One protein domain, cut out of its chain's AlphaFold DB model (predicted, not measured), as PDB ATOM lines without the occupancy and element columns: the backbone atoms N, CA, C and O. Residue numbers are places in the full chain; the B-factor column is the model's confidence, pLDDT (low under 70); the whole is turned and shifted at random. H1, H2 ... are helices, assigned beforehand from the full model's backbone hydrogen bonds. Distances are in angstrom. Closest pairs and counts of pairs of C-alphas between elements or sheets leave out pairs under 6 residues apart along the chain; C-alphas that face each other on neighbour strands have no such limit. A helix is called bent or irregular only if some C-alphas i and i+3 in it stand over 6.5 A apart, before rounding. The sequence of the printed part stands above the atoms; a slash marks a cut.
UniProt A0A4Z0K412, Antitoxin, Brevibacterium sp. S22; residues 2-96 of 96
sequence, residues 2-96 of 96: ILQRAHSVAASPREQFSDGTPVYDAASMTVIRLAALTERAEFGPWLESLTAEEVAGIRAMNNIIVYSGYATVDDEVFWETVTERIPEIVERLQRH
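This is residues 2 to 96 of the 96 residues of the protein "Antitoxin" of Brevibacterium sp. S22 (UniProt A0A4Z0K412). The longest helix, H5, runs nearly straight along one side of a small helical body, its two arms at 25 degrees, with H1 packed on both arms and on H2. H2 lies in the middle, H4 crosses it on another side, and short H3 sits at one end. The printed part has 95 residues and five named helices, H1 to H5 in chain order, with no named strand: all helix, and compact, with a radius of gyration of the C-alphas of 12.9 A and spans of 37 by 27 by 18 A.

H5, residues 75 to 94, was assigned as one helix by its hydrogen bonds but is bent, C-alphas 83 and 86 being 6.7 A apart; its arms are H5a, residues 75 to 83, and H5b, residues 86 to 94. H1, residues 2 to 10, touches H5b at a shallow tilt of 26 degrees, opposite ways, the closest C-alphas being those of Leu 3 and Pro 87, 5.6 A apart. H1 and H2, residues 22 to 38, form a hairpin, closest at the C-alphas of Ile 2 and Thr 30, 5.6 A. H4, residues 52 to 67, touches H2 at a steep tilt of 51 degrees, closest at the C-alphas of Ala 35 and Arg 59, 5.4 A. H3, residues 41 to 47, only just touches H2, only at the corner, with 3 pairs of C-alphas within 8 A, the closest those of Leu 37 and Phe 43, 6.6 A; it is irregular, C-alphas 42 and 45 being 7.6 A apart. Every O i to N i+4 pair is within hydrogen-bond range in H1, H2, H4, H5a and H5b; H3 has 1 of 3, and 3 of 4 O i to N i+3 pairs.

H1 begins at C-alpha 2 (21.464, 30.241, 48.043), and H5b ends at C-alpha 94 (24.508, 20.037, 50.339). H2 is 24.7 A long and H4 22.0 A.

The C-alphas farthest apart, Glu 15 and Glu 42, are 38.0 A apart. The printed part has no cut; the link from H1 to H2 is long. Residues 68 to 72 and 96 have pLDDT under 70.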
ATOM      1  N   ILE A   2      20.173  29.593  48.388       92.81
ATOM      2  CA  ILE A   2      21.464  30.241  48.043       92.81
ATOM      3  C   ILE A   2      21.968  29.777  46.665       92.81
ATOM      4  O   ILE A   2      22.112  30.608  45.780       92.81
ATOM      5  N   LEU A   3      22.106  28.461  46.446       94.62
ATOM      6  CA  LEU A   3      22.565  27.898  45.162       94.62
ATOM      7  C   LEU A   3      21.722  28.364  43.964       94.62
ATOM      8  O   LEU A   3      22.243  28.829  42.964       94.62
ATOM      9  N   GLN A   4      20.393  28.320  44.100       95.69
ATOM     10  CA  GLN A   4      19.479  28.792  43.058       95.69
ATOM     11  C   GLN A   4      19.676  30.281  42.725       95.69
ATOM     12  O   GLN A   4      19.552  30.663  41.565       95.69
ATOM     13  N   ARG A   5      19.969  31.129  43.720       95.25
ATOM     14  CA  ARG A   5      20.257  32.551  43.481       95.25
ATOM     15  C   ARG A   5      21.597  32.738  42.785       95.25
ATOM     16  O   ARG A   5      21.642  33.491  41.824       95.25
ATOM     17  N   ALA A   6      22.631  32.014  43.209       96.06
ATOM     18  CA  ALA A   6      23.933  32.028  42.548       96.06
ATOM     19  C   ALA A   6      23.815  31.632  41.063       96.06
ATOM     20  O   ALA A   6      24.284  32.358  40.193       96.06
ATOM     21  N   HIS A   7      23.061  30.572  40.749       97.12
ATOM     22  CA  HIS A   7      22.766  30.196  39.361       97.12
ATOM     23  C   HIS A   7      21.958  31.255  38.602       97.12
ATOM     24  O   HIS A   7      22.191  31.469  37.418       97.12
ATOM     25  N   SER A   8      21.020  31.944  39.259       96.50
ATOM     26  CA  SER A   8      20.284  33.048  38.631       96.50
ATOM     27  C   SER A   8      21.191  34.235  38.293       96.50
ATOM     28  O   SER A   8      20.977  34.879  37.268       96.50
ATOM     29  N   VAL A   9      22.183  34.529  39.138       97.00
ATOM     30  CA  VAL A   9      23.208  35.547  38.859       97.00
ATOM     31  C   VAL A   9      24.069  35.091  37.682       97.00
ATOM     32  O   VAL A   9      24.193  35.834  36.718       97.00
ATOM     33  N   ALA A  10      24.548  33.844  37.695       97.00
ATOM     34  CA  ALA A  10      25.354  33.266  36.615       97.00
ATOM     35  C   ALA A  10      24.620  33.199  35.261       97.00
ATOM     36  O   ALA A  10      25.246  33.258  34.209       97.00
ATOM     37  N   ALA A  11      23.289  33.089  35.275       97.44
ATOM     38  CA  ALA A  11      22.458  33.117  34.072       97.44
ATOM     39  C   ALA A  11      22.187  34.538  33.538       97.44
ATOM     40  O   ALA A  11      21.596  34.683  32.466       97.44
ATOM     41  N   SER A  12      22.563  35.581  34.282       96.88
ATOM     42  CA  SER A  12      22.406  36.972  33.853       96.88
ATOM     43  C   SER A  12      23.586  37.399  32.968       96.88
ATOM     44  O   SER A  12      24.684  36.870  33.119       96.88
ATOM     45  N   PRO A  13      23.413  38.360  32.046       96.69
ATOM     46  CA  PRO A  13      24.540  38.922  31.308       96.69
ATOM     47  C   PRO A  13      25.516  39.631  32.254       96.69
ATOM     48  O   PRO A  13      25.085  40.393  33.125       96.69
ATOM     49  N   ARG A  14      26.823  39.425  32.058       94.88
ATOM     50  CA  ARG A  14      27.885  40.039  32.876       94.88
ATOM     51  C   ARG A  14      27.787  41.565  32.897       94.88
ATOM     52  O   ARG A  14      28.093  42.184  33.912       94.88
ATOM     53  N   GLU A  15      27.319  42.174  31.810       94.62
ATOM     54  CA  GLU A  15      27.158  43.624  31.655       94.62
ATOM     55  C   GLU A  15      26.044  44.202  32.540       94.62
ATOM     56  O   GLU A  15      26.006  45.407  32.773       94.62
ATOM     57  N   GLN A  16      25.127  43.359  33.029       93.88
ATOM     58  CA  GLN A  16      24.093  43.753  33.993       93.88
ATOM     59  C   GLN A  16      24.577  43.646  35.443       93.88
ATOM     60  O   GLN A  16      23.850  44.022  36.366       93.88
ATOM     61  N   PHE A  17      25.782  43.118  35.655       94.38
ATOM     62  CA  PHE A  17      26.390  43.004  36.966       94.38
ATOM     63  C   PHE A  17      27.199  44.255  37.280       94.38
ATOM     64  O   PHE A  17      28.388  44.356  36.976       94.38
ATOM     65  N   SER A  18      26.506  45.216  37.868       90.94
ATOM     66  CA  SER A  18      27.063  46.456  38.374       90.94
ATOM     67  C   SER A  18      26.255  46.901  39.581       90.94
ATOM     68  O   SER A  18      25.092  46.523  39.748       90.94
ATOM     69  N   ASP A  19      26.882  47.689  40.439       88.06
ATOM     70  CA  ASP A  19      26.250  48.187  41.649       88.06
ATOM     71  C   ASP A  19      24.907  48.901  41.374       88.06
ATOM     72  O   ASP A  19      24.732  49.620  40.384       88.06
ATOM     73  N   GLY A  20      23.933  48.664  42.253       87.38
ATOM     74  CA  GLY A  20      22.562  49.164  42.148       87.38
ATOM     75  C   GLY A  20      21.643  48.390  41.195       87.38
ATOM     76  O   GLY A  20      20.473  48.763  41.056       87.38
ATOM     77  N   THR A  21      22.113  47.322  40.536       92.81
ATOM     78  CA  THR A  21      21.238  46.463  39.723       92.81
ATOM     79  C   THR A  21      20.623  45.320  40.538       92.81
ATOM     80  O   THR A  21      21.223  44.826  41.496       92.81
ATOM     81  N   PRO A  22      19.456  44.787  40.117       94.94
ATOM     82  CA  PRO A  22      18.857  43.624  40.774       94.94
ATOM     83  C   PRO A  22      19.756  42.378  40.788       94.94
ATOM     84  O   PRO A  22      19.632  41.536  41.678       94.94
ATOM     85  N   VAL A  23      20.646  42.239  39.798       95.75
ATOM     86  CA  VAL A  23      21.591  41.115  39.713       95.75
ATOM     87  C   VAL A  23      22.659  41.250  40.803       95.75
ATOM     88  O   VAL A  23      22.956  40.274  41.493       95.75
ATOM     89  N   TYR A  24      23.167  42.465  41.013       93.94
ATOM     90  CA  TYR A  24      24.129  42.772  42.069       93.94
ATOM     91  C   TYR A  24      23.519  42.594  43.463       93.94
ATOM     92  O   TYR A  24      24.103  41.934  44.321       93.94
ATOM     93  N   ASP A  25      22.281  43.050  43.672       92.88
ATOM     94  CA  ASP A  25      21.550  42.827  44.927       92.88
ATOM     95  C   ASP A  25      21.347  41.332  45.218       92.88
ATOM     96  O   ASP A  25      21.497  40.861  46.353       92.88
ATOM     97  N   ALA A  26      21.007  40.548  44.190       95.25
ATOM     98  CA  ALA A  26      20.850  39.105  44.319       95.25
ATOM     99  C   ALA A  26      22.171  38.416  44.700       95.25
ATOM    100  O   ALA A  26      22.161  37.492  45.526       95.25
ATOM    101  N   ALA A  27      23.288  38.877  44.144       95.38
ATOM    102  CA  ALA A  27      24.630  38.408  44.460       95.38
ATOM    103  C   ALA A  27      25.040  38.765  45.896       95.38
ATOM    104  O   ALA A  27      25.414  37.877  46.669       95.38
ATOM    105  N   SER A  28      24.827  40.015  46.308       94.19
ATOM    106  CA  SER A  28      25.068  40.489  47.676       94.19
ATOM    107  C   SER A  28      24.283  39.674  48.697       94.19
ATOM    108  O   SER A  28      24.839  39.140  49.657       94.19
ATOM    109  N   MET A  29      22.995  39.448  48.439       94.88
ATOM    110  CA  MET A  29      22.154  38.613  49.297       94.88
ATOM    111  C   MET A  29      22.594  37.145  49.337       94.88
ATOM    112  O   MET A  29      22.311  36.450  50.315       94.88
ATOM    113  N   THR A  30      23.251  36.650  48.289       96.38
ATOM    114  CA  THR A  30      23.802  35.290  48.254       96.38
ATOM    115  C   THR A  30      24.994  35.179  49.202       96.38
ATOM    116  O   THR A  30      25.000  34.275  50.042       96.38
ATOM    117  N   VAL A  31      25.932  36.133  49.151       95.38
ATOM    118  CA  VAL A  31      27.077  36.191  50.076       95.38
ATOM    119  C   VAL A  31      26.620  36.377  51.516       95.38
ATOM    120  O   VAL A  31      27.011  35.589  52.373       95.38
ATOM    121  N   ILE A  32      25.744  37.355  51.781       94.81
ATOM    122  CA  ILE A  32      25.261  37.657  53.137       94.81
ATOM    123  C   ILE A  32      24.654  36.415  53.789       94.81
ATOM    124  O   ILE A  32      24.940  36.084  54.939       94.81
ATOM    125  N   ARG A  33      23.827  35.679  53.042       95.31
ATOM    126  CA  ARG A  33      23.187  34.466  53.559       95.31
ATOM    127  C   ARG A  33      24.175  33.338  53.788       95.31
ATOM    128  O   ARG A  33      24.031  32.633  54.780       95.31
ATOM    129  N   LEU A  34      25.143  33.153  52.893       95.56
ATOM    130  CA  LEU A  34      26.169  32.133  53.079       95.56
ATOM    131  C   LEU A  34      27.042  32.456  54.297       95.56
ATOM    132  O   LEU A  34      27.251  31.585  55.136       95.56
ATOM    133  N   ALA A  35      27.472  33.709  54.450       95.19
ATOM    134  CA  ALA A  35      28.248  34.157  55.602       95.19
ATOM    135  C   ALA A  35      27.492  33.958  56.919       95.19
ATOM    136  O   ALA A  35      28.052  33.381  57.851       95.19
ATOM    137  N   ALA A  36      26.202  34.305  56.960       94.19
ATOM    138  CA  ALA A  36      25.356  34.065  58.126       94.19
ATOM    139  C   ALA A  36      25.270  32.575  58.512       94.19
ATOM    140  O   ALA A  36      25.175  32.255  59.695       94.19
ATOM    141  N   LEU A  37      25.333  31.642  57.550       92.75
ATOM    142  CA  LEU A  37      25.421  30.208  57.865       92.75
ATOM    143  C   LEU A  37      26.745  29.864  58.549       92.75
ATOM    144  O   LEU A  37      26.748  29.090  59.501       92.75
ATOM    145  N   THR A  38      27.855  30.475  58.120       92.25
ATOM    146  CA  THR A  38      29.172  30.223  58.729       92.25
ATOM    147  C   THR A  38      29.272  30.677  60.184       92.25
ATOM    148  O   THR A  38      30.172  30.244  60.897       92.25
ATOM    149  N   GLU A  39      28.397  31.573  60.636       89.94
ATOM    150  CA  GLU A  39      28.414  32.142  61.991       89.94
ATOM    151  C   GLU A  39      27.547  31.354  62.981       89.94
ATOM    152  O   GLU A  39      27.646  31.536  64.196       89.94
ATOM    153  N   ARG A  40      26.698  30.452  62.484       91.00
ATOM    154  CA  ARG A  40      25.758  29.685  63.301       91.00
ATOM    155  C   ARG A  40      26.392  28.373  63.754       91.00
ATOM    156  O   ARG A  40      26.692  27.508  62.939       91.00
ATOM    157  N   ALA A  41      26.512  28.193  65.071       87.94
ATOM    158  CA  ALA A  41      27.125  27.004  65.680       87.94
ATOM    159  C   ALA A  41      26.481  25.676  65.233       87.94
ATOM    160  O   ALA A  41      27.166  24.670  65.085       87.94
ATOM    161  N   GLU A  42      25.176  25.686  64.967       89.44
ATOM    162  CA  GLU A  42      24.414  24.548  64.433       89.44
ATOM    163  C   GLU A  42      24.900  24.055  63.059       89.44
ATOM    164  O   GLU A  42      24.717  22.882  62.754       89.44
ATOM    165  N   PHE A  43      25.571  24.896  62.264       87.56
ATOM    166  CA  PHE A  43      26.175  24.493  60.989       87.56
ATOM    167  C   PHE A  43      27.624  24.012  61.128       87.56
ATOM    168  O   PHE A  43      28.223  23.631  60.126       87.56
ATOM    169  N   GLY A  44      28.182  23.979  62.345       86.88
ATOM    170  CA  GLY A  44      29.559  23.553  62.617       86.88
ATOM    171  C   GLY A  44      29.984  22.272  61.881       86.88
ATOM    172  O   GLY A  44      30.971  22.335  61.153       86.88
ATOM    173  N   PRO A  45      29.218  21.164  61.959       86.94
ATOM    174  CA  PRO A  45      29.551  19.921  61.256       86.94
ATOM    175  C   PRO A  45      29.626  20.058  59.728       86.94
ATOM    176  O   PRO A  45      30.465  19.436  59.091       86.94
ATOM    177  N   TRP A  46      28.784  20.900  59.120       84.94
ATOM    178  CA  TRP A  46      28.833  21.158  57.676       84.94
ATOM    179  C   TRP A  46      30.038  22.021  57.293       84.94
ATOM    180  O   TRP A  46      30.609  21.836  56.219       84.94
ATOM    181  N   LEU A  47      30.459  22.940  58.168       87.75
ATOM    182  CA  LEU A  47      31.632  23.789  57.940       87.75
ATOM    183  C   LEU A  47      32.954  23.014  57.997       87.75
ATOM    184  O   LEU A  47      33.924  23.484  57.414       87.75
ATOM    185  N   GLU A  48      33.002  21.826  58.613       88.69
ATOM    186  CA  GLU A  48      34.179  20.937  58.565       88.69
ATOM    187  C   GLU A  48      34.529  20.504  57.135       88.69
ATOM    188  O   GLU A  48      35.673  20.161  56.840       88.69
ATOM    189  N   SER A  49      33.552  20.559  56.226       90.19
ATOM    190  CA  SER A  49      33.761  20.292  54.806       90.19
ATOM    191  C   SER A  49      34.442  21.433  54.058       90.19
ATOM    192  O   SER A  49      34.792  21.245  52.894       90.19
ATOM    193  N   LEU A  50      34.614  22.600  54.690       92.00
ATOM    194  CA  LEU A  50      35.234  23.796  54.125       92.00
ATOM    195  C   LEU A  50      36.613  24.046  54.731       92.00
ATOM    196  O   LEU A  50      36.889  23.708  55.883       92.00
ATOM    197  N   THR A  51      37.487  24.690  53.967       93.94
ATOM    198  CA  THR A  51      38.773  25.150  54.488       93.94
ATOM    199  C   THR A  51      38.592  26.412  55.337       93.94
ATOM    200  O   THR A  51      37.654  27.193  55.161       93.94
ATOM    201  N   ALA A  52      39.534  26.659  56.252       92.00
ATOM    202  CA  ALA A  52      39.551  27.898  57.031       92.00
ATOM    203  C   ALA A  52      39.653  29.150  56.136       92.00
ATOM    204  O   ALA A  52      39.093  30.192  56.472       92.00
ATOM    205  N   GLU A  53      40.335  29.037  54.992       93.00
ATOM    206  CA  GLU A  53      40.462  30.105  54.001       93.00
ATOM    207  C   GLU A  53      39.129  30.391  53.297       93.00
ATOM    208  O   GLU A  53      38.746  31.551  53.184       93.00
ATOM    209  N   GLU A  54      38.374  29.356  52.912       94.50
ATOM    210  CA  GLU A  54      37.034  29.509  52.324       94.50
ATOM    211  C   GLU A  54      36.091  30.239  53.289       94.50
ATOM    212  O   GLU A  54      35.419  31.203  52.913       94.50
ATOM    213  N   VAL A  55      36.082  29.834  54.564       94.06
ATOM    214  CA  VAL A  55      35.258  30.481  55.596       94.06
ATOM    215  C   VAL A  55      35.692  31.931  55.826       94.06
ATOM    216  O   VAL A  55      34.844  32.823  55.921       94.06
ATOM    217  N   ALA A  56      37.000  32.189  55.901       92.25
ATOM    218  CA  ALA A  56      37.528  33.538  56.063       92.25
ATOM    219  C   ALA A  56      37.179  34.435  54.866       92.25
ATOM    220  O   ALA A  56      36.740  35.566  55.071       92.25
ATOM    221  N   GLY A  57      37.301  33.924  53.638       92.56
ATOM    222  CA  GLY A  57      36.969  34.637  52.406       92.56
ATOM    223  C   GLY A  57      35.490  35.014  52.324       92.56
ATOM    224  O   GLY A  57      35.168  36.172  52.059       92.56
ATOM    225  N   ILE A  58      34.585  34.084  52.649       94.38
ATOM    226  CA  ILE A  58      33.136  34.348  52.697       94.38
ATOM    227  C   ILE A  58      32.817  35.477  53.687       94.38
ATOM    228  O   ILE A  58      32.072  36.404  53.362       94.38
ATOM    229  N   ARG A  59      33.387  35.420  54.896       93.06
ATOM    230  CA  ARG A  59      33.155  36.437  55.933       93.06
ATOM    231  C   ARG A  59      33.772  37.783  55.563       93.06
ATOM    232  O   ARG A  59      33.150  38.813  55.801       93.06
ATOM    233  N   ALA A  60      34.959  37.785  54.960       90.69
ATOM    234  CA  ALA A  60      35.602  38.999  54.473       90.69
ATOM    235  C   ALA A  60      34.751  39.679  53.391       90.69
ATOM    236  O   ALA A  60      34.466  40.868  53.510       90.69
ATOM    237  N   MET A  61      34.268  38.917  52.405       91.38
ATOM    238  CA  MET A  61      33.380  39.424  51.356       91.38
ATOM    239  C   MET A  61      32.082  39.997  51.942       91.38
ATOM    240  O   MET A  61      31.684  41.107  51.600       91.38
ATOM    241  N   ASN A  62      31.456  39.289  52.890       92.75
ATOM    242  CA  ASN A  62      30.272  39.785  53.594       92.75
ATOM    243  C   ASN A  62      30.544  41.086  54.358       92.75
ATOM    244  O   ASN A  62      29.735  42.006  54.302       92.75
ATOM    245  N   ASN A  63      31.685  41.191  55.040       90.38
ATOM    246  CA  ASN A  63      32.049  42.415  55.747       90.38
ATOM    247  C   ASN A  63      32.192  43.604  54.787       90.38
ATOM    248  O   ASN A  63      31.769  44.706  55.136       90.38
ATOM    249  N   ILE A  64      32.732  43.385  53.583       87.69
ATOM    250  CA  ILE A  64      32.826  44.435  52.562       87.69
ATOM    251  C   ILE A  64      31.421  44.822  52.067       87.69
ATOM    252  O   ILE A  64      31.072  45.998  52.055       87.69
ATOM    253  N   ILE A  65      30.565  43.849  51.758       88.81
ATOM    254  CA  ILE A  65      29.195  44.109  51.282       88.81
ATOM    255  C   ILE A  65      28.339  44.835  52.337       88.81
ATOM    256  O   ILE A  65      27.555  45.717  51.999       88.81
ATOM    257  N   VAL A  66      28.460  44.469  53.618       87.69
ATOM    258  CA  VAL A  66      27.587  44.976  54.693       87.69
ATOM    259  C   VAL A  66      28.055  46.318  55.253       87.69
ATOM    260  O   VAL A  66      27.224  47.184  55.528       87.69
ATOM    261  N   TYR A  67      29.359  46.488  55.487       82.06
ATOM    262  CA  TYR A  67      29.865  47.635  56.254       82.06
ATOM    263  C   TYR A  67      30.466  48.733  55.400       82.06
ATOM    264  O   TYR A  67      30.411  49.905  55.778       82.06
ATOM    265  N   SER A  68      31.038  48.392  54.256       63.88
ATOM    266  CA  SER A  68      31.480  49.411  53.324       63.88
ATOM    267  C   SER A  68      30.358  49.688  52.357       63.88
ATOM    268  O   SER A  68      30.287  49.081  51.297       63.88
ATOM    269  N   GLY A  69      29.511  50.642  52.746       55.00
ATOM    270  CA  GLY A  69      28.322  51.041  52.003       55.00
ATOM    271  C   GLY A  69      28.522  51.191  50.498       55.00
ATOM    272  O   GLY A  69      27.536  51.002  49.819       55.00
ATOM    273  N   TYR A  70      29.747  51.462  50.014       54.56
ATOM    274  CA  TYR A  70      30.209  51.331  48.622       54.56
ATOM    275  C   TYR A  70      31.757  51.296  48.552       54.56
ATOM    276  O   TYR A  70      32.363  52.083  47.822       54.56
ATOM    277  N   ALA A  71      32.457  50.474  49.352       54.00
ATOM    278  CA  ALA A  71      33.858  50.193  48.985       54.00
ATOM    279  C   ALA A  71      33.806  49.257  47.786       54.00
ATOM    280  O   ALA A  71      33.100  48.253  47.831       54.00
ATOM    281  N   THR A  72      34.518  49.611  46.720       59.88
ATOM    282  CA  THR A  72      34.535  48.859  45.469       59.88
ATOM    283  C   THR A  72      35.131  47.482  45.724       59.88
ATOM    284  O   THR A  72      36.347  47.291  45.673       59.88
ATOM    285  N   VAL A  73      34.265  46.520  46.027       71.75
ATOM    286  CA  VAL A  73      34.496  45.146  45.620       71.75
ATOM    287  C   VAL A  73      34.754  45.201  44.119       71.75
ATOM    288  O   VAL A  73      34.017  45.851  43.381       71.75
ATOM    289  N   ASP A  74      35.857  44.604  43.687       87.06
ATOM    290  CA  ASP A  74      36.118  44.458  42.266       87.06
ATOM    291  C   ASP A  74      34.979  43.616  41.671       87.06
ATOM    292  O   ASP A  74      34.765  42.477  42.093       87.06
ATOM    293  N   ASP A  75      34.208  44.205  40.753       89.88
ATOM    294  CA  ASP A  75      33.026  43.565  40.173       89.88
ATOM    295  C   ASP A  75      33.373  42.242  39.487       89.88
ATOM    296  O   ASP A  75      32.529  41.350  39.446       89.88
ATOM    297  N   GLU A  76      34.596  42.087  38.972       92.56
ATOM    298  CA  GLU A  76      35.046  40.833  38.375       92.56
ATOM    299  C   GLU A  76      35.302  39.780  39.444       92.56
ATOM    300  O   GLU A  76      34.748  38.684  39.378       92.56
ATOM    301  N   VAL A  77      36.034  40.143  40.499       91.44
ATOM    302  CA  VAL A  77      36.259  39.242  41.641       91.44
ATOM    303  C   VAL A  77      34.929  38.825  42.266       91.44
ATOM    304  O   VAL A  77      34.753  37.672  42.669       91.44
ATOM    305  N   PHE A  78      33.967  39.742  42.352       93.19
ATOM    306  CA  PHE A  78      32.655  39.440  42.907       93.19
ATOM    307  C   PHE A  78      31.834  38.535  42.011       93.19
ATOM    308  O   PHE A  78      31.227  37.575  42.496       93.19
ATOM    309  N   TRP A  79      31.836  38.835  40.714       95.44
ATOM    310  CA  TRP A  79      31.182  38.027  39.707       95.44
ATOM    311  C   TRP A  79      31.697  36.590  39.761       95.44
ATOM    312  O   TRP A  79      30.901  35.676  39.982       95.44
ATOM    313  N   GLU A  80      33.012  36.382  39.672       95.75
ATOM    314  CA  GLU A  80      33.641  35.056  39.763       95.75
ATOM    315  C   GLU A  80      33.298  34.366  41.092       95.75
ATOM    316  O   GLU A  80      32.903  33.196  41.135       95.75
ATOM    317  N   THR A  81      33.367  35.103  42.205       95.19
ATOM    318  CA  THR A  81      33.037  34.556  43.527       95.19
ATOM    319  C   THR A  81      31.601  34.031  43.575       95.19
ATOM    320  O   THR A  81      31.358  32.933  44.078       95.19
ATOM    321  N   VAL A  82      30.629  34.791  43.068       96.25
ATOM    322  CA  VAL A  82      29.207  34.434  43.173       96.25
ATOM    323  C   VAL A  82      28.769  33.428  42.119       96.25
ATOM    324  O   VAL A  82      27.884  32.620  42.402       96.25
ATOM    325  N   THR A  83      29.356  33.466  40.929       97.38
ATOM    326  CA  THR A  83      28.945  32.614  39.803       97.38
ATOM    327  C   THR A  83      29.708  31.298  39.722       97.38
ATOM    328  O   THR A  83      29.168  30.344  39.169       97.38
ATOM    329  N   GLU A  84      30.890  31.208  40.335       96.00
ATOM    330  CA  GLU A  84      31.723  29.999  40.305       96.00
ATOM    331  C   GLU A  84      31.965  29.445  41.713       96.00
ATOM    332  O   GLU A  84      31.517  28.345  42.047       96.00
ATOM    333  N   ARG A  85      32.606  30.227  42.592       95.25
ATOM    334  CA  ARG A  85      33.081  29.727  43.897       95.25
ATOM    335  C   ARG A  85      31.952  29.368  44.857       95.25
ATOM    336  O   ARG A  85      31.985  28.327  45.513       95.25
ATOM    337  N   ILE A  86      30.950  30.235  44.978       95.50
ATOM    338  CA  ILE A  86      29.822  30.011  45.888       95.50
ATOM    339  C   ILE A  86      28.996  28.783  45.485       95.50
ATOM    340  O   ILE A  86      28.685  27.997  46.383       95.50
ATOM    341  N   PRO A  87      28.632  28.573  44.205       96.19
ATOM    342  CA  PRO A  87      27.995  27.337  43.769       96.19
ATOM    343  C   PRO A  87      28.756  26.087  44.208       96.19
ATOM    344  O   PRO A  87      28.169  25.248  44.890       96.19
ATOM    345  N   GLU A  88      30.063  26.013  43.945       95.00
ATOM    346  CA  GLU A  88      30.902  24.870  44.333       95.00
ATOM    347  C   GLU A  88      30.869  24.602  45.847       95.00
ATOM    348  O   GLU A  88      30.693  23.461  46.294       95.00
ATOM    349  N   ILE A  89      31.007  25.660  46.654       94.56
ATOM    350  CA  ILE A  89      30.955  25.584  48.120       94.56
ATOM    351  C   ILE A  89      29.582  25.092  48.582       94.56
ATOM    352  O   ILE A  89      29.485  24.175  49.398       94.56
ATOM    353  N   VAL A  90      28.501  25.672  48.063       93.75
ATOM    354  CA  VAL A  90      27.141  25.322  48.488       93.75
ATOM    355  C   VAL A  90      26.773  23.901  48.055       93.75
ATOM    356  O   VAL A  90      26.107  23.193  48.808       93.75
ATOM    357  N   GLU A  91      27.223  23.447  46.889       93.31
ATOM    358  CA  GLU A  91      27.048  22.065  46.433       93.31
ATOM    359  C   GLU A  91      27.833  21.057  47.277       93.31
ATOM    360  O   GLU A  91      27.376  19.931  47.486       93.31
ATOM    361  N   ARG A  92      29.017  21.421  47.785       91.62
ATOM    362  CA  ARG A  92      29.738  20.605  48.779       91.62
ATOM    363  C   ARG A  92      28.962  20.518  50.088       91.62
ATOM    364  O   ARG A  92      28.746  19.415  50.578       91.62
ATOM    365  N   LEU A  93      28.470  21.647  50.593       90.56
ATOM    366  CA  LEU A  93      27.679  21.692  51.826       90.56
ATOM    367  C   LEU A  93      26.375  20.884  51.727       90.56
ATOM    368  O   LEU A  93      25.953  20.303  52.715       90.56
ATOM    369  N   GLN A  94      25.738  20.819  50.553       88.94
ATOM    370  CA  GLN A  94      24.508  20.037  50.339       88.94
ATOM    371  C   GLN A  94      24.728  18.521  50.249       88.94
ATOM    372  O   GLN A  94      23.761  17.766  50.328       88.94
ATOM    373  N   ARG A  95      25.969  18.072  50.036       84.62
ATOM    374  CA  ARG A  95      26.320  16.645  49.964       84.62
ATOM    375  C   ARG A  95      26.624  16.026  51.332       84.62
ATOM    376  O   ARG A  95      26.824  14.815  51.393       84.62
ATOM    377  N   HIS A  96      26.655  16.846  52.382       67.25
ATOM    378  CA  HIS A  96      26.812  16.446  53.779       67.25
ATOM    379  C   HIS A  96      25.466  16.349  54.495       67.25
ATOM    380  O   HIS A  96      25.271  15.325  55.183       67.25
TER     381      HIS A  96